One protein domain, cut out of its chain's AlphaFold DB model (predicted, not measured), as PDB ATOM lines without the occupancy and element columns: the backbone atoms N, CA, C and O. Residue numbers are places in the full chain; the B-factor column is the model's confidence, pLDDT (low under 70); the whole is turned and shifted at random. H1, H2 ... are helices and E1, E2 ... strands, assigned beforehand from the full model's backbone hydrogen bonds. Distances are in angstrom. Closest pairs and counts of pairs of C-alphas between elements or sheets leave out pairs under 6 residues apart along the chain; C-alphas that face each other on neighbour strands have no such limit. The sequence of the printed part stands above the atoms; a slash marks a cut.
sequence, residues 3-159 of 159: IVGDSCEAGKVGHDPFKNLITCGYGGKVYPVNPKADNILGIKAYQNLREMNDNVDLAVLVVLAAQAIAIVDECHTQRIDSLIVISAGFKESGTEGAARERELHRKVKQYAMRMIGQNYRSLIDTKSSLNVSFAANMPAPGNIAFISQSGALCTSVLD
ATOM      1  N   ILE A   3     -29.791  35.856 -37.585       94.69
ATOM      2  CA  ILE A   3     -29.150  36.347 -36.356       94.69
ATOM      3  C   ILE A   3     -29.601  37.786 -36.126       94.69
ATOM      4  O   ILE A   3     -29.229  38.689 -36.870       94.69
ATOM      5  N   VAL A   4     -30.431  38.002 -35.109       94.56
ATOM      6  CA  VAL A   4     -31.056  39.295 -34.815       94.56
ATOM      7  C   VAL A   4     -30.313  40.000 -33.691       94.56
ATOM      8  O   VAL A   4     -30.125  39.428 -32.618       94.56
ATOM      9  N   GLY A   5     -29.932  41.258 -33.919       86.12
ATOM     10  CA  GLY A   5     -29.098  42.021 -32.981       86.12
ATOM     11  C   GLY A   5     -27.598  41.800 -33.172       86.12
ATOM     12  O   GLY A   5     -26.801  42.168 -32.309       86.12
ATOM     13  N   ASP A   6     -27.213  41.214 -34.305       74.38
ATOM     14  CA  ASP A   6     -25.819  41.079 -34.707       74.38
ATOM     15  C   ASP A   6     -25.147  42.456 -34.876       74.38
ATOM     16  O   ASP A   6     -25.806  43.457 -35.155       74.38
ATOM     17  N   SER A   7     -23.833  42.531 -34.682       76.00
ATOM     18  CA  SER A   7     -23.053  43.764 -34.660       76.00
ATOM     19  C   SER A   7     -21.834  43.684 -35.578       76.00
ATOM     20  O   SER A   7     -21.064  42.728 -35.535       76.00
ATOM     21  N   CYS A   8     -21.575  44.761 -36.323       67.88
ATOM     22  CA  CYS A   8     -20.331  44.923 -37.083       67.88
ATOM     23  C   CYS A   8     -19.100  45.121 -36.184       67.88
ATOM     24  O   CYS A   8     -17.977  44.872 -36.613       67.88
ATOM     25  N   GLU A   9     -19.296  45.606 -34.957       74.12
ATOM     26  CA  GLU A   9     -18.211  45.898 -34.022       74.12
ATOM     27  C   GLU A   9     -17.757  44.634 -33.291       74.12
ATOM     28  O   GLU A   9     -18.540  44.018 -32.558       74.12
ATOM     29  N   ALA A  10     -16.477  44.299 -33.457       68.50
ATOM     30  CA  ALA A  10     -15.815  43.240 -32.710       68.50
ATOM     31  C   ALA A  10     -15.892  43.501 -31.196       68.50
ATOM     32  O   ALA A  10     -15.773  44.639 -30.740       68.50
ATOM     33  N   GLY A  11     -16.094  42.440 -30.413       68.56
ATOM     34  CA  GLY A  11     -16.240  42.516 -28.955       68.56
ATOM     35  C   GLY A  11     -17.655  42.840 -28.465       68.56
ATOM     36  O   GLY A  11     -17.900  42.798 -27.259       68.56
ATOM     37  N   LYS A  12     -18.616  43.123 -29.360       77.94
ATOM     38  CA  LYS A  12     -20.039  43.132 -28.989       77.94
ATOM     39  C   LYS A  12     -20.604  41.717 -29.012       77.94
ATOM     40  O   LYS A  12     -20.312  40.931 -29.902       77.94
ATOM     41  N   VAL A  13     -21.508  41.449 -28.073       73.56
ATOM     42  CA  VAL A  13     -22.142  40.139 -27.839       73.56
ATOM     43  C   VAL A  13     -22.776  39.536 -29.108       73.56
ATOM     44  O   VAL A  13     -22.764  38.326 -29.283       73.56
ATOM     45  N   GLY A  14     -23.309  40.357 -30.019       75.62
ATOM     46  CA  GLY A  14     -23.888  39.883 -31.285       75.62
ATOM     47  C   GLY A  14     -22.868  39.394 -32.316       75.62
ATOM     48  O   GLY A  14     -23.198  38.512 -33.101       75.62
ATOM     49  N   HIS A  15     -21.639  39.918 -32.276       84.94
ATOM     50  CA  HIS A  15     -20.626  39.713 -33.311       84.94
ATOM     51  C   HIS A  15     -20.059  38.293 -33.319       84.94
ATOM     52  O   HIS A  15     -19.922  37.681 -34.378       84.94
ATOM     53  N   ASP A  16     -19.715  37.764 -32.140       87.62
ATOM     54  CA  ASP A  16     -18.993  36.493 -32.039       87.62
ATOM     55  C   ASP A  16     -19.820  35.302 -32.545       87.62
ATOM     56  O   ASP A  16     -19.290  34.546 -33.359       87.62
ATOM     57  N   PRO A  17     -21.118  35.146 -32.197       89.00
ATOM     58  CA  PRO A  17     -21.933  34.071 -32.756       89.00
ATOM     59  C   PRO A  17     -22.016  34.114 -34.286       89.00
ATOM     60  O   PRO A  17     -21.908  33.074 -34.932       89.00
ATOM     61  N   PHE A  18     -22.179  35.296 -34.889       90.88
ATOM     62  CA  PHE A  18     -22.238  35.399 -36.346       90.88
ATOM     63  C   PHE A  18     -20.882  35.105 -36.988       90.88
ATOM     64  O   PHE A  18     -20.802  34.283 -37.899       90.88
ATOM     65  N   LYS A  19     -19.802  35.695 -36.466       91.50
ATOM     66  CA  LYS A  19     -18.432  35.412 -36.903       91.50
ATOM     67  C   LYS A  19     -18.124  33.918 -36.847       91.50
ATOM     68  O   LYS A  19     -17.631  33.378 -37.833       91.50
ATOM     69  N   ASN A  20     -18.456  33.263 -35.739       91.38
ATOM     70  CA  ASN A  20     -18.222  31.842 -35.523       91.38
ATOM     71  C   ASN A  20     -18.922  30.975 -36.572       91.38
ATOM     72  O   ASN A  20     -18.305  30.064 -37.114       91.38
ATOM     73  N   LEU A  21     -20.169  31.284 -36.932       92.38
ATOM     74  CA  LEU A  21     -20.870  30.568 -38.003       92.38
ATOM     75  C   LEU A  21     -20.123  30.649 -39.339       92.38
ATOM     76  O   LEU A  21     -20.026  29.648 -40.050       92.38
ATOM     77  N   ILE A  22     -19.560  31.817 -39.659       91.25
ATOM     78  CA  ILE A  22     -18.793  32.014 -40.893       91.25
ATOM     79  C   ILE A  22     -17.442  31.296 -40.817       91.25
ATOM     80  O   ILE A  22     -17.093  30.539 -41.721       91.25
ATOM     81  N   THR A  23     -16.681  31.491 -39.740       91.25
ATOM     82  CA  THR A  23     -15.313  30.966 -39.625       91.25
ATOM     83  C   THR A  23     -15.261  29.463 -39.380       91.25
ATOM     84  O   THR A  23     -14.304  28.817 -39.798       91.25
ATOM     85  N   CYS A  24     -16.274  28.887 -38.730       91.00
ATOM     86  CA  CYS A  24     -16.366  27.445 -38.496       91.00
ATOM     87  C   CYS A  24     -16.947  26.679 -39.697       91.00
ATOM     88  O   CYS A  24     -16.968  25.450 -39.676       91.00
ATOM     89  N   GLY A  25     -17.383  27.381 -40.749       91.19
ATOM     90  CA  GLY A  25     -17.857  26.763 -41.986       91.19
ATOM     91  C   GLY A  25     -19.252  26.154 -41.866       91.19
ATOM     92  O   GLY A  25     -19.494  25.077 -42.411       91.19
ATOM     93  N   TYR A  26     -20.166  26.818 -41.151       94.44
ATOM     94  CA  TYR A  26     -21.569  26.408 -41.125       94.44
ATOM     95  C   TYR A  26     -22.127  26.345 -42.555       94.44
ATOM     96  O   TYR A  26     -22.080  27.323 -43.299       94.44
ATOM     97  N   GLY A  27     -22.655  25.185 -42.950       92.00
ATOM     98  CA  GLY A  27     -23.082  24.939 -44.335       92.00
ATOM     99  C   GLY A  27     -24.439  25.544 -44.713       92.00
ATOM    100  O   GLY A  27     -24.825  25.506 -45.881       92.00
ATOM    101  N   GLY A  28     -25.193  26.063 -43.743       92.25
ATOM    102  CA  GLY A  28     -26.500  26.675 -43.974       92.25
ATOM    103  C   GLY A  28     -26.415  28.170 -44.287       92.25
ATOM    104  O   GLY A  28     -25.442  28.846 -43.962       92.25
ATOM    105  N   LYS A  29     -27.480  28.723 -44.878       93.25
ATOM    106  CA  LYS A  29     -27.587  30.172 -45.097       93.25
ATOM    107  C   LYS A  29     -27.818  30.906 -43.768       93.25
ATOM    108  O   LYS A  29     -28.710  30.532 -42.992       93.25
ATOM    109  N   VAL A  30     -27.053  31.973 -43.540       93.75
ATOM    110  CA  VAL A  30     -27.151  32.829 -42.351       93.75
ATOM    111  C   VAL A  30     -27.446  34.266 -42.772       93.75
ATOM    112  O   VAL A  30     -26.767  34.804 -43.643       93.75
ATOM    113  N   TYR A  31     -28.450  34.880 -42.146       94.75
ATOM    114  CA  TYR A  31     -28.877  36.252 -42.431       94.75
ATOM    115  C   TYR A  31     -28.681  37.140 -41.198       94.75
ATOM    116  O   TYR A  31     -29.382  36.939 -40.200       94.75
ATOM    117  N   PRO A  32     -27.753  38.107 -41.229       95.06
ATOM    118  CA  PRO A  32     -27.652  39.099 -40.171       95.06
ATOM    119  C   PRO A  32     -28.831  40.076 -40.250       95.06
ATOM    120  O   PRO A  32     -29.168  40.581 -41.322       95.06
ATOM    121  N   VAL A  33     -29.457  40.357 -39.108       95.00
ATOM    122  CA  VAL A  33     -30.566  41.309 -38.978       95.00
ATOM    123  C   VAL A  33     -30.158  42.413 -38.011       95.00
ATOM    124  O   VAL A  33     -30.063  42.206 -36.795       95.00
ATOM    125  N   ASN A  34     -29.900  43.594 -38.570       93.44
ATOM    126  CA  ASN A  34     -29.464  44.780 -37.852       93.44
ATOM    127  C   ASN A  34     -29.998  46.044 -38.559       93.44
ATOM    128  O   ASN A  34     -29.546  46.350 -39.661       93.44
ATOM    129  N   PRO A  35     -30.868  46.840 -37.906       91.12
ATOM    130  CA  PRO A  35     -31.429  48.059 -38.493       91.12
ATOM    131  C   PRO A  35     -30.419  49.169 -38.849       91.12
ATOM    132  O   PRO A  35     -30.761  50.196 -39.428       91.12
ATOM    133  N   LYS A  36     -29.163  49.048 -38.423       91.44
ATOM    134  CA  LYS A  36     -28.145  50.098 -38.572       91.44
ATOM    135  C   LYS A  36     -27.030  49.723 -39.539       91.44
ATOM    136  O   LYS A  36     -26.162  50.556 -39.780       91.44
ATOM    137  N   ALA A  37     -27.009  48.489 -40.032       90.75
ATOM    138  CA  ALA A  37     -25.931  47.980 -40.863       90.75
ATOM    139  C   ALA A  37     -26.460  47.565 -42.236       90.75
ATOM    140  O   ALA A  37     -27.481  46.891 -42.324       90.75
ATOM    141  N   ASP A  38     -25.721  47.908 -43.290       91.44
ATOM    142  CA  ASP A  38     -25.999  47.414 -44.646       91.44
ATOM    143  C   ASP A  38     -25.385  46.023 -44.878       91.44
ATOM    144  O   ASP A  38     -25.888  45.213 -45.659       91.44
ATOM    145  N   ASN A  39     -24.274  45.726 -44.196       92.75
ATOM    146  CA  ASN A  39     -23.616  44.424 -44.207       92.75
ATOM    147  C   ASN A  39     -22.889  44.149 -42.884       92.75
ATOM    148  O   ASN A  39     -22.428  45.075 -42.216       92.75
ATOM    149  N   ILE A  40     -22.766  42.868 -42.536       91.19
ATOM    150  CA  ILE A  40     -21.965  42.366 -41.416       91.19
ATOM    151  C   ILE A  40     -21.037  41.285 -41.965       91.19
ATOM    152  O   ILE A  40     -21.492  40.364 -42.639       91.19
ATOM    153  N   LEU A  41     -19.726  41.418 -41.729       89.69
ATOM    154  CA  LEU A  41     -18.689  40.502 -42.238       89.69
ATOM    155  C   LEU A  41     -18.800  40.215 -43.753       89.69
ATOM    156  O   LEU A  41     -18.576  39.094 -44.203       89.69
ATOM    157  N   GLY A  42     -19.169  41.228 -44.547       90.31
ATOM    158  CA  GLY A  42     -19.329  41.103 -46.001       90.31
ATOM    159  C   GLY A  42     -20.634  40.437 -46.456       90.31
ATOM    160  O   GLY A  42     -20.850  40.291 -47.657       90.31
ATOM    161  N   ILE A  43     -21.524  40.068 -45.531       92.56
ATOM    162  CA  ILE A  43     -22.848  39.507 -45.820       92.56
ATOM    163  C   ILE A  43     -23.895  40.607 -45.668       92.56
ATOM    164  O   ILE A  43     -23.893  41.339 -44.679       92.56
ATOM    165  N   LYS A  44     -24.802  40.721 -46.645       94.31
ATOM    166  CA  LYS A  44     -25.911  41.683 -46.613       94.31
ATOM    167  C   LYS A  44     -26.712  41.533 -45.319       94.31
ATOM    168  O   LYS A  44     -27.193  40.441 -45.018       94.31
ATOM    169  N   ALA A  45     -26.890  42.643 -44.612       94.81
ATOM    170  CA  ALA A  45     -27.747  42.717 -43.444       94.81
ATOM    171  C   ALA A  45     -29.147  43.199 -43.823       94.81
ATOM    172  O   ALA A  45     -29.336  43.944 -44.786       94.81
ATOM    173  N   TYR A  46     -30.129  42.722 -43.069       95.25
ATOM    174  CA  TYR A  46     -31.532  43.083 -43.223       95.25
ATOM    175  C   TYR A  46     -31.965  43.951 -42.050       95.25
ATOM    176  O   TYR A  46     -31.516  43.756 -40.919       95.25
ATOM    177  N   GLN A  47     -32.861  44.900 -42.300       93.69
ATOM    178  CA  GLN A  47     -33.327  45.801 -41.247       93.69
ATOM    179  C   GLN A  47     -34.240  45.079 -40.254       93.69
ATOM    180  O   GLN A  47     -34.288  45.406 -39.070       93.69
ATOM    181  N   ASN A  48     -34.980  44.095 -40.753       93.69
ATOM    182  CA  ASN A  48     -35.942  43.293 -40.017       93.69
ATOM    183  C   ASN A  48     -36.118  41.938 -40.729       93.69
ATOM    184  O   ASN A  48     -35.646  41.747 -41.852       93.69
ATOM    185  N   LEU A  49     -36.776  40.981 -40.078       94.38
ATOM    186  CA  LEU A  49     -36.975  39.636 -40.620       94.38
ATOM    187  C   LEU A  49     -37.900  39.634 -41.846       94.38
ATOM    188  O   LEU A  49     -37.769  38.755 -42.690       94.38
ATOM    189  N   ARG A  50     -38.819  40.601 -41.972       92.19
ATOM    190  CA  ARG A  50     -39.783  40.670 -43.093       92.19
ATOM    191  C   ARG A  50     -39.148  41.018 -44.435       92.19
ATOM    192  O   ARG A  50     -39.757  40.773 -45.469       92.19
ATOM    193  N   GLU A  51     -37.963  41.619 -44.429       92.81
ATOM    194  CA  GLU A  51     -37.220  41.944 -45.653       92.81
ATOM    195  C   GLU A  51     -36.471  40.742 -46.238       92.81
ATOM    196  O   GLU A  51     -35.935  40.819 -47.347       92.81
ATOM    197  N   MET A  52     -36.404  39.633 -45.499       91.62
ATOM    198  CA  MET A  52     -35.797  38.404 -45.987       91.62
ATOM    199  C   MET A  52     -36.778  37.684 -46.917       91.62
ATOM    200  O   MET A  52     -37.898  37.365 -46.534       91.62
ATOM    201  N   ASN A  53     -36.333  37.383 -48.137       83.56
ATOM    202  CA  ASN A  53     -37.135  36.639 -49.116       83.56
ATOM    203  C   ASN A  53     -36.991  35.112 -48.982       83.56
ATOM    204  O   ASN A  53     -37.708  34.360 -49.640       83.56
ATOM    205  N   ASP A  54     -36.032  34.648 -48.184       88.75
ATOM    206  CA  ASP A  54     -35.766  33.231 -47.961       88.75
ATOM    207  C   ASP A  54     -36.556  32.710 -46.751       88.75
ATOM    208  O   ASP A  54     -36.702  33.395 -45.739       88.75
ATOM    209  N   ASN A  55     -36.996  31.451 -46.819       89.69
ATOM    210  CA  ASN A  55     -37.586  30.778 -45.664       89.69
ATOM    211  C   ASN A  55     -36.509  30.535 -44.597       89.69
ATOM    212  O   ASN A  55     -35.495  29.882 -44.859       89.69
ATOM    213  N   VAL A  56     -36.750  31.043 -43.390       93.94
ATOM    214  CA  VAL A  56     -35.903  30.834 -42.215       93.94
ATOM    215  C   VAL A  56     -36.662  29.974 -41.208       93.94
ATOM    216  O   VAL A  56     -37.840  30.187 -40.959       93.94
ATOM    217  N   ASP A  57     -35.978  28.995 -40.634       93.75
ATOM    218  CA  ASP A  57     -36.496  28.049 -39.639       93.75
ATOM    219  C   ASP A  57     -36.058  28.401 -38.207       93.75
ATOM    220  O   ASP A  57     -36.819  28.228 -37.257       93.75
ATOM    221  N   LEU A  58     -34.850  28.953 -38.060       95.62
ATOM    222  CA  LEU A  58     -34.235  29.324 -36.787       95.62
ATOM    223  C   LEU A  58     -33.889  30.819 -36.719       95.62
ATOM    224  O   LEU A  58     -33.199  31.337 -37.602       95.62
ATOM    225  N   ALA A  59     -34.291  31.483 -35.630       96.19
ATOM    226  CA  ALA A  59     -33.816  32.818 -35.256       96.19
ATOM    227  C   ALA A  59     -32.979  32.788 -33.967       96.19
ATOM    228  O   ALA A  59     -33.412  32.272 -32.935       96.19
ATOM    229  N   VAL A  60     -31.794  33.396 -34.011       95.31
ATOM    230  CA  VAL A  60     -30.936  33.634 -32.846       95.31
ATOM    231  C   VAL A  60     -31.100  35.084 -32.419       95.31
ATOM    232  O   VAL A  60     -30.852  35.993 -33.205       95.31
ATOM    233  N   LEU A  61     -31.528  35.310 -31.180       95.06
ATOM    234  CA  LEU A  61     -31.835  36.630 -30.647       95.06
ATOM    235  C   LEU A  61     -30.724  37.089 -29.698       95.06
ATOM    236  O   LEU A  61     -30.552  36.529 -28.611       95.06
ATOM    237  N   VAL A  62     -30.005  38.133 -30.113       92.62
ATOM    238  CA  VAL A  62     -28.936  38.807 -29.363       92.62
ATOM    239  C   VAL A  62     -29.276  40.291 -29.195       92.62
ATOM    240  O   VAL A  62     -28.544  41.196 -29.577       92.62
ATOM    241  N   VAL A  63     -30.454  40.546 -28.632       92.38
ATOM    242  CA  VAL A  63     -31.034  41.888 -28.452       92.38
ATOM    243  C   VAL A  63     -31.369  42.157 -26.983       92.38
ATOM    244  O   VAL A  63     -31.174  41.302 -26.122       92.38
ATOM    245  N   LEU A  64     -31.912  43.330 -26.655       92.12
ATOM    246  CA  LEU A  64     -32.471  43.565 -25.320       92.12
ATOM    247  C   LEU A  64     -33.708  42.680 -25.079       92.12
ATOM    248  O   LEU A  64     -34.502  42.474 -25.995       92.12
ATOM    249  N   ALA A  65     -33.932  42.226 -23.841       93.38
ATOM    250  CA  ALA A  65     -35.062  41.352 -23.490       93.38
ATOM    251  C   ALA A  65     -36.430  41.859 -23.987       93.38
ATOM    252  O   ALA A  65     -37.236  41.085 -24.500       93.38
ATOM    253  N   ALA A  66     -36.688  43.169 -23.887       92.62
ATOM    254  CA  ALA A  66     -37.925  43.770 -24.388       92.62
ATOM    255  C   ALA A  66     -38.060  43.665 -25.920       92.62
ATOM    256  O   ALA A  66     -39.148  43.412 -26.430       92.62
ATOM    257  N   GLN A  67     -36.952  43.812 -26.652       94.19
ATOM    258  CA  GLN A  67     -36.930  43.663 -28.108       94.19
ATOM    259  C   GLN A  67     -37.119  42.199 -28.513       94.19
ATOM    260  O   GLN A  67     -37.857  41.933 -29.456       94.19
ATOM    261  N   ALA A  68     -36.534  41.249 -27.773       95.19
ATOM    262  CA  ALA A  68     -36.717  39.821 -28.035       95.19
ATOM    263  C   ALA A  68     -38.206  39.433 -28.036       95.19
ATOM    264  O   ALA A  68     -38.661  38.739 -28.938       95.19
ATOM    265  N   ILE A  69     -38.990  39.952 -27.081       95.44
ATOM    266  CA  ILE A  69     -40.444  39.725 -27.001       95.44
ATOM    267  C   ILE A  69     -41.188  40.256 -28.236       95.44
ATOM    268  O   ILE A  69     -42.169  39.644 -28.663       95.44
ATOM    269  N   ALA A  70     -40.762  41.393 -28.794       94.69
ATOM    270  CA  ALA A  70     -41.354  41.955 -30.009       94.69
ATOM    271  C   ALA A  70     -40.968  41.138 -31.253       94.69
ATOM    272  O   ALA A  70     -41.817  40.841 -32.090       94.69
ATOM    273  N   ILE A  71     -39.709  40.703 -31.336       96.19
ATOM    274  CA  ILE A  71     -39.206  39.899 -32.455       96.19
ATOM    275  C   ILE A  71     -39.900  38.535 -32.531       96.19
ATOM    276  O   ILE A  71     -40.091  38.026 -33.627       96.19
ATOM    277  N   VAL A  72     -40.374  37.959 -31.419       96.88
ATOM    278  CA  VAL A  72     -41.163  36.711 -31.460       96.88
ATOM    279  C   VAL A  72     -42.443  36.842 -32.301       96.88
ATOM    280  O   VAL A  72     -42.793  35.900 -33.013       96.88
ATOM    281  N   ASP A  73     -43.119  37.995 -32.289       95.38
ATOM    282  CA  ASP A  73     -44.294  38.215 -33.153       95.38
ATOM    283  C   ASP A  73     -43.896  38.278 -34.634       95.38
ATOM    284  O   ASP A  73     -44.616  37.821 -35.530       95.38
ATOM    285  N   GLU A  74     -42.720  38.839 -34.905       95.12
ATOM    286  CA  GLU A  74     -42.167  38.901 -36.247       95.12
ATOM    287  C   GLU A  74     -41.756  37.512 -36.745       95.12
ATOM    288  O   GLU A  74     -42.150  37.132 -37.847       95.12
ATOM    289  N   CYS A  75     -41.083  36.719 -35.906       96.88
ATOM    290  CA  CYS A  75     -40.786  35.313 -36.171       96.88
ATOM    291  C   CYS A  75     -42.060  34.531 -36.506       96.88
ATOM    292  O   CYS A  75     -42.072  33.784 -37.481       96.88
ATOM    293  N   HIS A  76     -43.153  34.748 -35.763       96.12
ATOM    294  CA  HIS A  76     -44.433  34.086 -36.032       96.12
ATOM    295  C   HIS A  76     -44.962  34.436 -37.423       96.12
ATOM    296  O   HIS A  76     -45.323  33.554 -38.201       96.12
ATOM    297  N   THR A  77     -44.940  35.727 -37.759       94.44
ATOM    298  CA  THR A  77     -45.388  36.228 -39.064       94.44
ATOM    299  C   THR A  77     -44.546  35.655 -40.209       94.44
ATOM    300  O   THR A  77     -45.083  35.331 -41.265       94.44
ATOM    301  N   GLN A  78     -43.240  35.487 -39.985       95.12
ATOM    302  CA  GLN A  78     -42.292  34.910 -40.943       95.12
ATOM    303  C   GLN A  78     -42.227  33.374 -40.907       95.12
ATOM    304  O   GLN A  78     -41.420  32.784 -41.618       95.12
ATOM    305  N   ARG A  79     -43.087  32.712 -40.116       95.56
ATOM    306  CA  ARG A  79     -43.146  31.244 -39.963       95.56
ATOM    307  C   ARG A  79     -41.844  30.607 -39.457       95.56
ATOM    308  O   ARG A  79     -41.595  29.432 -39.712       95.56
ATOM    309  N   ILE A  80     -41.049  31.362 -38.706       97.38
ATOM    310  CA  ILE A  80     -39.885  30.854 -37.975       97.38
ATOM    311  C   ILE A  80     -40.416  30.145 -36.728       97.38
ATOM    312  O   ILE A  80     -41.081  30.769 -35.903       97.38
ATOM    313  N   ASP A  81     -40.148  28.849 -36.580       96.06
ATOM    314  CA  ASP A  81     -40.719  28.032 -35.499       96.06
ATOM    315  C   ASP A  81     -39.737  27.768 -34.345       96.06
ATOM    316  O   ASP A  81     -40.137  27.262 -33.293       96.06
ATOM    317  N   SER A  82     -38.461  28.116 -34.529       97.38
ATOM    318  CA  SER A  82     -37.376  27.791 -33.608       97.38
ATOM    319  C   SER A  82     -36.579  29.035 -33.219       97.38
ATOM    320  O   SER A  82     -36.195  29.847 -34.061       97.38
ATOM    321  N   LEU A  83     -36.313  29.184 -31.921       97.06
ATOM    322  CA  LEU A  83     -35.641  30.342 -31.337       97.06
ATOM    323  C   LEU A  83     -34.455  29.917 -30.464       97.06
ATOM    324  O   LEU A  83     -34.566  29.001 -29.648       97.06
ATOM    325  N   ILE A  84     -33.348  30.648 -30.558       95.25
ATOM    326  CA  ILE A  84     -32.280  30.650 -29.552       95.25
ATOM    327  C   ILE A  84     -32.214  32.057 -28.970       95.25
ATOM    328  O   ILE A  84     -31.922  33.009 -29.686       95.25
ATOM    329  N   VAL A  85     -32.483  32.206 -27.677       94.75
ATOM    330  CA  VAL A  85     -32.474  33.508 -27.000       94.75
ATOM    331  C   VAL A  85     -31.220  33.619 -26.142       94.75
ATOM    332  O   VAL A  85     -31.164  33.106 -25.026       94.75
ATOM    333  N   ILE A  86     -30.212  34.309 -26.675       91.81
ATOM    334  CA  ILE A  86     -28.956  34.600 -25.964       91.81
ATOM    335  C   ILE A  86     -29.151  35.749 -24.975       91.81
ATOM    336  O   ILE A  86     -28.524  35.785 -23.919       91.81
ATOM    337  N   SER A  87     -30.051  36.676 -25.304       91.12
ATOM    338  CA  SER A  87     -30.395  37.848 -24.506       91.12
ATOM    339  C   SER A  87     -30.553  37.558 -23.008       91.12
ATOM    340  O   SER A  87     -31.320  36.680 -22.608       91.12
ATOM    341  N   ALA A  88     -29.879  38.367 -22.191       90.38
ATOM    342  CA  ALA A  88     -30.149  38.521 -20.764       90.38
ATOM    343  C   ALA A  88     -31.204  39.625 -20.527       90.38
ATOM    344  O   ALA A  88     -31.714  40.240 -21.470       90.38
ATOM    345  N   GLY A  89     -31.525  39.907 -19.268       91.88
ATOM    346  CA  GLY A  89     -32.561  40.849 -18.854       91.88
ATOM    347  C   GLY A  89     -33.902  40.193 -18.504       91.88
ATOM    348  O   GLY A  89     -34.929  40.875 -18.575       91.88
ATOM    349  N   PHE A  90     -33.921  38.898 -18.187       95.06
ATOM    350  CA  PHE A  90     -35.123  38.127 -17.847       95.06
ATOM    351  C   PHE A  90     -35.202  37.901 -16.333       95.06
ATOM    352  O   PHE A  90     -34.864  38.815 -15.579       95.06
ATOM    353  N   LYS A  91     -35.715  36.766 -15.840       94.75
ATOM    354  CA  LYS A  91     -35.976  36.554 -14.405       94.75
ATOM    355  C   LYS A  91     -34.763  36.801 -13.504       94.75
ATOM    356  O   LYS A  91     -34.940  37.203 -12.355       94.75
ATOM    357  N   GLU A  92     -33.548  36.627 -14.012       91.62
ATOM    358  CA  GLU A  92     -32.303  36.944 -13.309       91.62
ATOM    359  C   GLU A  92     -32.140  38.440 -12.981       91.62
ATOM    360  O   GLU A  92     -31.361  38.791 -12.102       91.62
ATOM    361  N   SER A  93     -32.896  39.320 -13.644       93.56
ATOM    362  CA  SER A  93     -32.897  40.777 -13.437       93.56
ATOM    363  C   SER A  93     -34.013  41.273 -12.503       93.56
ATOM    364  O   SER A  93     -34.298  42.468 -12.462       93.56
ATOM    365  N   GLY A  94     -34.679  40.382 -11.761       94.81
ATOM    366  CA  GLY A  94     -35.703  40.744 -10.775       94.81
ATOM    367  C   GLY A  94     -37.138  40.717 -11.311       94.81
ATOM    368  O   GLY A  94     -37.458  40.024 -12.276       94.81
ATOM    369  N   THR A  95     -38.042  41.446 -10.653       96.56
ATOM    370  CA  THR A  95     -39.503  41.345 -10.856       96.56
ATOM    371  C   THR A  95     -39.952  41.707 -12.272       96.56
ATOM    372  O   THR A  95     -40.731  40.970 -12.881       96.56
ATOM    373  N   GLU A  96     -39.439  42.803 -12.830       95.50
ATOM    374  CA  GLU A  96     -39.726  43.210 -14.210       95.50
ATOM    375  C   GLU A  96     -39.160  42.223 -15.232       95.50
ATOM    376  O   GLU A  96     -39.782  41.946 -16.258       95.50
ATOM    377  N   GLY A  97     -37.977  41.678 -14.955       96.62
ATOM    378  CA  GLY A  97     -37.359  40.647 -15.775       96.62
ATOM    379  C   GLY A  97     -38.171  39.348 -15.775       96.62
ATOM    380  O   GLY A  97     -38.414  38.761 -16.827       96.62
ATOM    381  N   ALA A  98     -38.712  38.953 -14.621       96.69
ATOM    382  CA  ALA A  98     -39.623  37.816 -14.506       96.69
ATOM    383  C   ALA A  98     -40.969  38.057 -15.220       96.69
ATOM    384  O   ALA A  98     -41.602  37.117 -15.702       96.69
ATOM    385  N   ALA A  99     -41.441  39.305 -15.301       97.25
ATOM    386  CA  ALA A  99     -42.603  39.655 -16.120       97.25
ATOM    387  C   ALA A  99     -42.300  39.508 -17.622       97.25
ATOM    388  O   ALA A  99     -43.087  38.889 -18.336       97.25
ATOM    389  N   ARG A 100     -41.132  39.986 -18.074       96.94
ATOM    390  CA  ARG A 100     -40.640  39.805 -19.451       96.94
ATOM    391  C   ARG A 100     -40.513  38.330 -19.832       96.94
ATOM    392  O   ARG A 100     -40.967  37.936 -20.899       96.94
ATOM    393  N   GLU A 101     -39.955  37.509 -18.948       97.12
ATOM    394  CA  GLU A 101     -39.813  36.064 -19.164       97.12
ATOM    395  C   GLU A 101     -41.169  35.368 -19.310       97.12
ATOM    396  O   GLU A 101     -41.370  34.570 -20.225       97.12
ATOM    397  N   ARG A 102     -42.131  35.698 -18.437       97.69
ATOM    398  CA  ARG A 102     -43.496  35.162 -18.529       97.69
ATOM    399  C   ARG A 102     -44.159  35.532 -19.850       97.69
ATOM    400  O   ARG A 102     -44.783  34.670 -20.463       97.69
ATOM    401  N   GLU A 103     -44.010  36.776 -20.292       97.69
ATOM    402  CA  GLU A 103     -44.575  37.224 -21.565       97.69
ATOM    403  C   GLU A 103     -43.915  36.532 -22.763       97.69
ATOM    404  O   GLU A 103     -44.611  36.059 -23.663       97.69
ATOM    405  N   LEU A 104     -42.587  36.390 -22.746       97.56
ATOM    406  CA  LEU A 104     -41.855  35.659 -23.777       97.56
ATOM    407  C   LEU A 104     -42.334  34.203 -23.872       97.56
ATOM    408  O   LEU A 104     -42.717  33.750 -24.949       97.56
ATOM    409  N   HIS A 105     -42.397  33.487 -22.744       97.62
ATOM    410  CA  HIS A 105     -42.905  32.112 -22.705       97.62
ATOM    411  C   HIS A 105     -44.358  32.005 -23.172       97.62
ATOM    412  O   HIS A 105     -44.708  31.060 -23.885       97.62
ATOM    413  N   ARG A 106     -45.208  32.970 -22.801       98.25
ATOM    414  CA  ARG A 106     -46.610  33.020 -23.231       98.25
ATOM    415  C   ARG A 106     -46.709  33.083 -24.755       98.25
ATOM    416  O   ARG A 106     -47.450  32.286 -25.327       98.25
ATOM    417  N   LYS A 107     -45.950  33.972 -25.405       98.06
ATOM    418  CA  LYS A 107     -45.929  34.107 -26.872       98.06
ATOM    419  C   LYS A 107     -45.367  32.872 -27.567       98.06
ATOM    420  O   LYS A 107     -46.009  32.352 -28.472       98.06
ATOM    421  N   VAL A 108     -44.225  32.360 -27.103       98.00
ATOM    422  CA  VAL A 108     -43.605  31.139 -27.653       98.00
ATOM    423  C   VAL A 108     -44.599  29.976 -27.634       98.00
ATOM    424  O   VAL A 108     -44.787  29.305 -28.647       98.00
ATOM    425  N   LYS A 109     -45.315  29.788 -26.517       97.94
ATOM    426  CA  LYS A 109     -46.355  28.760 -26.401       97.94
ATOM    427  C   LYS A 109     -47.565  29.044 -27.294       97.94
ATOM    428  O   LYS A 109     -48.059  28.124 -27.938       97.94
ATOM    429  N   GLN A 110     -48.046  30.288 -27.331       98.19
ATOM    430  CA  GLN A 110     -49.185  30.696 -28.162       98.19
ATOM    431  C   GLN A 110     -48.927  30.436 -29.652       98.19
ATOM    432  O   GLN A 110     -49.830  29.991 -30.354       98.19
ATOM    433  N   TYR A 111     -47.708  30.691 -30.122       98.00
ATOM    434  CA  TYR A 111     -47.315  30.518 -31.520       98.00
ATOM    435  C   TYR A 111     -46.762  29.125 -31.839       98.00
ATOM    436  O   TYR A 111     -46.291  28.910 -32.952       98.00
ATOM    437  N   ALA A 112     -46.824  28.187 -30.884       97.31
ATOM    438  CA  ALA A 112     -46.303  26.826 -31.016       97.31
ATOM    439  C   ALA A 112     -44.819  26.763 -31.439       97.31
ATOM    440  O   ALA A 112     -44.404  25.857 -32.159       97.31
ATOM    441  N   MET A 113     -44.018  27.719 -30.968       98.06
ATOM    442  CA  MET A 113     -42.581  27.778 -31.223       98.06
ATOM    443  C   MET A 113     -41.786  26.976 -30.193       98.06
ATOM    444  O   MET A 113     -42.210  26.779 -29.050       98.06
ATOM    445  N   ARG A 114     -40.579  26.568 -30.580       97.62
ATOM    446  CA  ARG A 114     -39.571  25.971 -29.699       97.62
ATOM    447  C   ARG A 114     -38.498  27.001 -29.385       97.62
ATOM    448  O   ARG A 114     -38.095  27.768 -30.252       97.62
ATOM    449  N   MET A 115     -38.024  27.020 -28.144       96.12
ATOM    450  CA  MET A 115     -37.042  28.004 -27.695       96.12
ATOM    451  C   MET A 115     -35.976  27.360 -26.809       96.12
ATOM    452  O   MET A 115     -36.306  26.633 -25.874       96.12
ATOM    453  N   ILE A 116     -34.710  27.675 -27.089       93.62
ATOM    454  CA  ILE A 116     -33.566  27.466 -26.194       93.62
ATOM    455  C   ILE A 116     -33.203  28.816 -25.560       93.62
ATOM    456  O   ILE A 116     -33.134  29.827 -26.260       93.62
ATOM    457  N   GLY A 117     -32.962  28.835 -24.249       89.06
ATOM    458  CA  GLY A 117     -32.709  30.052 -23.466       89.06
ATOM    459  C   GLY A 117     -33.867  30.420 -22.532       89.06
ATOM    460  O   GLY A 117     -34.740  29.589 -22.290       89.06
ATOM    461  N   GLN A 118     -33.912  31.627 -21.958       90.38
ATOM    462  CA  GLN A 118     -33.082  32.817 -22.244       90.38
ATOM    463  C   GLN A 118     -31.729  32.826 -21.503       90.38
ATOM    464  O   GLN A 118     -31.375  31.832 -20.873       90.38
ATOM    465  N   ASN A 119     -30.966  33.931 -21.587       85.31
ATOM    466  CA  ASN A 119     -29.648  34.101 -20.952       85.31
ATOM    467  C   ASN A 119     -28.704  32.910 -21.216       85.31
ATOM    468  O   ASN A 119     -28.011  32.390 -20.337       85.31
ATOM    469  N   TYR A 120     -28.744  32.427 -22.453       79.56
ATOM    470  CA  TYR A 120     -28.031  31.248 -22.898       79.56
ATOM    471  C   TYR A 120     -26.735  31.652 -23.590       79.56
ATOM    472  O   TYR A 120     -26.732  32.546 -24.430       79.56
ATOM    473  N   ARG A 121     -25.620  31.000 -23.243       75.44
ATOM    474  CA  ARG A 121     -24.294  31.433 -23.712       75.44
ATOM    475  C   ARG A 121     -23.706  30.635 -24.868       75.44
ATOM    476  O   ARG A 121     -22.741  31.104 -25.462       75.44
ATOM    477  N   SER A 122     -24.198  29.431 -25.161       79.94
ATOM    478  CA  SER A 122     -23.474  28.565 -26.095       79.94
ATOM    479  C   SER A 122     -24.273  27.380 -26.609       79.94
ATOM    480  O   SER A 122     -24.497  26.454 -25.833       79.94
ATOM    481  N   LEU A 123     -24.568  27.358 -27.915       90.94
ATOM    482  CA  LEU A 123     -24.934  26.148 -28.660       90.94
ATOM    483  C   LEU A 123     -23.826  25.819 -29.658       90.94
ATOM    484  O   LEU A 123     -23.505  26.641 -30.517       90.94
ATOM    485  N   ILE A 124     -23.290  24.606 -29.568       92.31
ATOM    486  CA  ILE A 124     -22.302  24.087 -30.510       92.31
ATOM    487  C   ILE A 124     -22.756  22.710 -30.995       92.31
ATOM    488  O   ILE A 124     -23.063  21.840 -30.182       92.31
ATOM    489  N   ASP A 125     -22.763  22.508 -32.309       93.88
ATOM    490  CA  ASP A 125     -22.913  21.204 -32.952       93.88
ATOM    491  C   ASP A 125     -21.772  20.987 -33.954       93.88
ATOM    492  O   ASP A 125     -21.693  21.620 -35.011       93.88
ATOM    493  N   THR A 126     -20.881  20.058 -33.607       93.62
ATOM    494  CA  THR A 126     -19.701  19.699 -34.402       93.62
ATOM    495  C   THR A 126     -20.032  18.991 -35.704       93.62
ATOM    496  O   THR A 126     -19.213  19.018 -36.618       93.62
ATOM    497  N   LYS A 127     -21.224  18.401 -35.837       93.44
ATOM    498  CA  LYS A 127     -21.632  17.709 -37.063       93.44
ATOM    499  C   LYS A 127     -22.092  18.676 -38.150       93.44
ATOM    500  O   LYS A 127     -21.855  18.418 -39.327       93.44
ATOM    501  N   SER A 128     -22.765  19.760 -37.770       93.06
ATOM    502  CA  SER A 128     -23.261  20.781 -38.703       93.06
ATOM    503  C   SER A 128     -22.358  22.011 -38.810       93.06
ATOM    504  O   SER A 128     -22.678  22.931 -39.563       93.06
ATOM    505  N   SER A 129     -21.247  22.039 -38.066       93.94
ATOM    506  CA  SER A 129     -20.400  23.226 -37.893       93.94
ATOM    507  C   SER A 129     -21.166  24.439 -37.347       93.94
ATOM    508  O   SER A 129     -20.809  25.589 -37.604       93.94
ATOM    509  N   LEU A 130     -22.246  24.196 -36.599       94.06
ATOM    510  CA  LEU A 130     -23.049  25.240 -35.978       94.06
ATOM    511  C   LEU A 130     -22.362  25.679 -34.685       94.06
ATOM    512  O   LEU A 130     -22.337  24.929 -33.713       94.06
ATOM    513  N   ASN A 131     -21.847  26.905 -34.661       92.94
ATOM    514  CA  ASN A 131     -21.302  27.524 -33.458       92.94
ATOM    515  C   ASN A 131     -22.027  28.845 -33.183       92.94
ATOM    516  O   ASN A 131     -21.653  29.897 -33.696       92.94
ATOM    517  N   VAL A 132     -23.075  28.774 -32.366       90.88
ATOM    518  CA  VAL A 132     -23.834  29.929 -31.875       90.88
ATOM    519  C   VAL A 132     -23.468  30.135 -30.404       90.88
ATOM    520  O   VAL A 132     -24.254  29.891 -29.485       90.88
ATOM    521  N   SER A 133     -22.211  30.505 -30.177       87.62
ATOM    522  CA  SER A 133     -21.638  30.700 -28.847       87.62
ATOM    523  C   SER A 133     -20.619  31.836 -28.825       87.62
ATOM    524  O   SER A 133     -20.293  32.411 -29.863       87.62
ATOM    525  N   PHE A 134     -20.093  32.114 -27.632       80.44
ATOM    526  CA  PHE A 134     -18.938  32.994 -27.421       80.44
ATOM    527  C   PHE A 134     -17.588  32.260 -27.452       80.44
ATOM    528  O   PHE A 134     -16.553  32.881 -27.226       80.44
ATOM    529  N   ALA A 135     -17.569  30.943 -27.679       81.25
ATOM    530  CA  ALA A 135     -16.322  30.198 -27.795       81.25
ATOM    531  C   ALA A 135     -15.662  30.510 -29.142       81.25
ATOM    532  O   ALA A 135     -16.298  30.396 -30.189       81.25
ATOM    533  N   ALA A 136     -14.383  30.890 -29.121       73.44
ATOM    534  CA  ALA A 136     -13.657  31.287 -30.329       73.44
ATOM    535  C   ALA A 136     -13.412  30.124 -31.308       73.44
ATOM    536  O   ALA A 136     -13.200  30.360 -32.494       73.44
ATOM    537  N   ASN A 137     -13.429  28.880 -30.817       80.19
ATOM    538  CA  ASN A 137     -13.078  27.691 -31.586       80.19
ATOM    539  C   ASN A 137     -14.160  26.615 -31.483       80.19
ATOM    540  O   ASN A 137     -14.898  26.537 -30.501       80.19
ATOM    541  N   MET A 138     -14.205  25.750 -32.498       88.25
ATOM    542  CA  MET A 138     -14.976  24.513 -32.436       88.25
ATOM    543  C   MET A 138     -14.212  23.441 -31.657       88.25
ATOM    544  O   MET A 138     -13.026  23.241 -31.931       88.25
ATOM    545  N   PRO A 139     -14.875  22.701 -30.753       89.38
ATOM    546  CA  PRO A 139     -14.308  21.486 -30.195       89.38
ATOM    547  C   PRO A 139     -14.155  20.423 -31.291       89.38
ATOM    548  O   PRO A 139     -14.806  20.475 -32.341       89.38
ATOM    549  N   ALA A 140     -13.303  19.429 -31.036       90.62
ATOM    550  CA  ALA A 140     -13.121  18.313 -31.956       90.62
ATOM    551  C   ALA A 140     -14.451  17.555 -32.182       90.62
ATOM    552  O   ALA A 140     -15.212  17.355 -31.229       90.62
ATOM    553  N   PRO A 141     -14.742  17.102 -33.417       92.69
ATOM    554  CA  PRO A 141     -15.904  16.260 -33.681       92.69
ATOM    555  C   PRO A 141     -15.906  14.993 -32.819       92.69
ATOM    556  O   PRO A 141     -14.867  14.371 -32.601       92.69
ATOM    557  N   GLY A 142     -17.088  14.588 -32.359       92.81
ATOM    558  CA  GLY A 142     -17.246  13.443 -31.467       92.81
ATOM    559  C   GLY A 142     -18.697  12.986 -31.345       92.81
ATOM    560  O   GLY A 142     -19.577  13.447 -32.070       92.81
ATOM    561  N   ASN A 143     -18.946  12.057 -30.426       95.12
ATOM    562  CA  ASN A 143     -20.251  11.426 -30.198       95.12
ATOM    563  C   ASN A 143     -20.822  11.692 -28.791       95.12
ATOM    564  O   ASN A 143     -21.753  11.009 -28.367       95.12
ATOM    565  N   ILE A 144     -20.266  12.670 -28.071       93.38
ATOM    566  CA  ILE A 144     -20.712  13.066 -26.732       93.38
ATOM    567  C   ILE A 144     -21.553  14.337 -26.851       93.38
ATOM    568  O   ILE A 144     -21.101  15.333 -27.408       93.38
ATOM    569  N   ALA A 145     -22.762  14.308 -26.290       93.38
ATOM    570  CA  ALA A 145     -23.579  15.499 -26.090       93.38
ATOM    571  C   ALA A 145     -23.424  15.983 -24.643       93.38
ATOM    572  O   ALA A 145     -23.685  15.233 -23.703       93.38
ATOM    573  N   PHE A 146     -23.016  17.241 -24.468       91.56
ATOM    574  CA  PHE A 146     -22.896  17.883 -23.162       91.56
ATOM    575  C   PHE A 146     -23.955  18.978 -23.015       91.56
ATOM    576  O   PHE A 146     -24.081  19.848 -23.875       91.56
ATOM    577  N   ILE A 147     -24.723  18.934 -21.925       91.81
ATOM    578  CA  ILE A 147     -25.774  19.910 -21.621       91.81
ATOM    579  C   ILE A 147     -25.568  20.393 -20.188       91.81
ATOM    580  O   ILE A 147     -25.523  19.593 -19.256       91.81
ATOM    581  N   SER A 148     -25.476  21.709 -20.008       89.00
ATOM    582  CA  SER A 148     -25.342  22.338 -18.696       89.00
ATOM    583  C   SER A 148     -26.178  23.612 -18.630       89.00
ATOM    584  O   SER A 148     -26.268  24.369 -19.594       89.00
ATOM    585  N   GLN A 149     -26.784  23.854 -17.467       87.31
ATOM    586  CA  GLN A 149     -27.460  25.120 -17.160       87.31
ATOM    587  C   GLN A 149     -26.473  26.225 -16.751       87.31
ATOM    588  O   GLN A 149     -26.833  27.398 -16.721       87.31
ATOM    589  N   SER A 150     -25.221  25.875 -16.444       84.00
ATOM    590  CA  SER A 150     -24.166  26.843 -16.153       84.00
ATOM    591  C   SER A 150     -23.382  27.154 -17.419       84.00
ATOM    592  O   SER A 150     -22.596  26.333 -17.898       84.00
ATOM    593  N   GLY A 151     -23.543  28.377 -17.926       79.12
ATOM    594  CA  GLY A 151     -22.784  28.842 -19.083       79.12
ATOM    595  C   GLY A 151     -21.271  28.872 -18.841       79.12
ATOM    596  O   GLY A 151     -20.518  28.693 -19.785       79.12
ATOM    597  N   ALA A 152     -20.812  29.088 -17.602       79.69
ATOM    598  CA  ALA A 152     -19.383  29.045 -17.268       79.69
ATOM    599  C   ALA A 152     -18.807  27.626 -17.377       79.69
ATOM    600  O   ALA A 152     -17.724  27.460 -17.925       79.69
ATOM    601  N   LEU A 153     -19.561  26.611 -16.930       83.31
ATOM    602  CA  LEU A 153     -19.157  25.211 -17.083       83.31
ATOM    603  C   LEU A 153     -19.139  24.774 -18.551       83.31
ATOM    604  O   LEU A 153     -18.255  24.025 -18.944       83.31
ATOM    605  N   CYS A 154     -20.085  25.250 -19.372       81.94
ATOM    606  CA  CYS A 154     -20.035  24.999 -20.817       81.94
ATOM    607  C   CYS A 154     -18.742  25.528 -21.434       81.94
ATOM    608  O   CYS A 154     -18.123  24.812 -22.208       81.94
ATOM    609  N   THR A 155     -18.324  26.747 -21.086       75.62
ATOM    610  CA  THR A 155     -17.075  27.317 -21.606       75.62
ATOM    611  C   THR A 155     -15.852  26.546 -21.109       75.62
ATOM    612  O   THR A 155     -15.028  26.164 -21.923       75.62
ATOM    613  N   SER A 156     -15.770  26.222 -19.814       81.88
ATOM    614  CA  SER A 156     -14.594  25.533 -19.259       81.88
ATOM    615  C   SER A 156     -14.396  24.100 -19.757       81.88
ATOM    616  O   SER A 156     -13.319  23.553 -19.598       81.88
ATOM    617  N   VAL A 157     -15.449  23.450 -20.265       83.25
ATOM    618  CA  VAL A 157     -15.359  22.104 -20.863       83.25
ATOM    619  C   VAL A 157     -14.889  22.167 -22.324       83.25
ATOM    620  O   VAL A 157     -14.482  21.149 -22.877       83.25
ATOM    621  N   LEU A 158     -14.980  23.342 -22.957       77.94
ATOM    622  CA  LEU A 158     -14.500  23.577 -24.321       77.94
ATOM    623  C   LEU A 158     -13.019  23.984 -24.371       77.94
ATOM    624  O   LEU A 158     -12.413  23.820 -25.430       77.94
ATOM    625  N   ASP A 159     -12.484  24.516 -23.265       66.56
ATOM    626  CA  ASP A 159     -11.058  24.816 -23.056       66.56
ATOM    627  C   ASP A 159     -10.242  23.534 -22.799       66.56
ATOM    628  O   ASP A 159      -9.121  23.431 -23.353       66.56
TER     629      ASP A 159
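This is residues 3 to 159 of the 159 residues of the protein "CoA_binding domain-containing protein" of Candidatus Brocadia sp (UniProt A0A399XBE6). A small sheet of three parallel strands, E2 E3 E4, has helices H2 and H3 side by side over one face; beyond its other face is a looser part, the hairpin E5 and E6 with H1 beside E6 and H4 near the start of E5. E1 and the long loop of residues 34 to 57 lie at one end. The printed part has 157 residues, with four named helices and six named strands in the order H1 E1 E2 H2 E3 H3 E4 E5 E6 H4; the class is mixed, helices and strands, and under half of the residues are in named elements. It is compact, with a radius of gyration of the C-alphas of 15.2 A, and spans 38 by 35 by 28 A.

For H1, residues 15 to 23, and E6, residues 130 to 133, the closest C-alphas are those of Pro 17 and Val 132, 4.6 A apart. E1, residues 31 to 33, pairs with no named strand, but is near E2, residues 58 to 61, with 5 pairs of C-alphas within 10 A. E2 and E3, residues 82 to 85, are parallel at 17 degrees, with N 61 and O 84 within hydrogen-bond range at 2.8 A. E3 and E4, residues 114 to 117, are parallel at 14 degrees, with N 83 and O 114 at 2.8 A. H2, residues 65 to 77, is on this sheet at a height of 9.5 A, over E2 and E3, along the strands. H3, residues 95 to 110, is also on the sheet, and together these form two strand-helix-strand units, parallel neighbour strands with a helix between: E2, H2, E3 and E3, H3, E4, each with a right-handed crossover. The sheet with H2 and H3 on one face makes two layers. H2 and H3 touch, closest at the C-alphas of Ile 69 and Leu 104, 5.4 A, the same way at a shallow tilt of 9 degrees. E5, residues 122 to 125, and E6 form an antiparallel hairpin, with N 125 and O 130 at 2.8 A. H4, residues 151 to 158, comes closest to E5 at the C-alphas of Gly 151 and Ser 122, 7.1 A. E2 and E6 are only just apart, closest 8.1 A. Every O i to N i+4 pair is within hydrogen-bond range in H1 and H3; in H2 it is 6 of 9 and in H4 3 of 4.

H1 begins at C-alpha 15, (-20.626, 39.713, -33.311), and measures 12.0 A from first to last C-alpha. H2 measures 19.4 A, H3 22.5 A and H4 11.1 A. H4 ends at C-alpha 158, (-14.500, 23.577, -24.321).

The C-alphas farthest apart are those of Thr 95 and Pro 141, 41.3 A. The printed part has no cut. The links E1 to E2, 24 residues, and E6 to H4, 17 residues, are long. The mean pLDDT of the printed part is 90.7, with residues 8, 10 to 11 and 159 under 70.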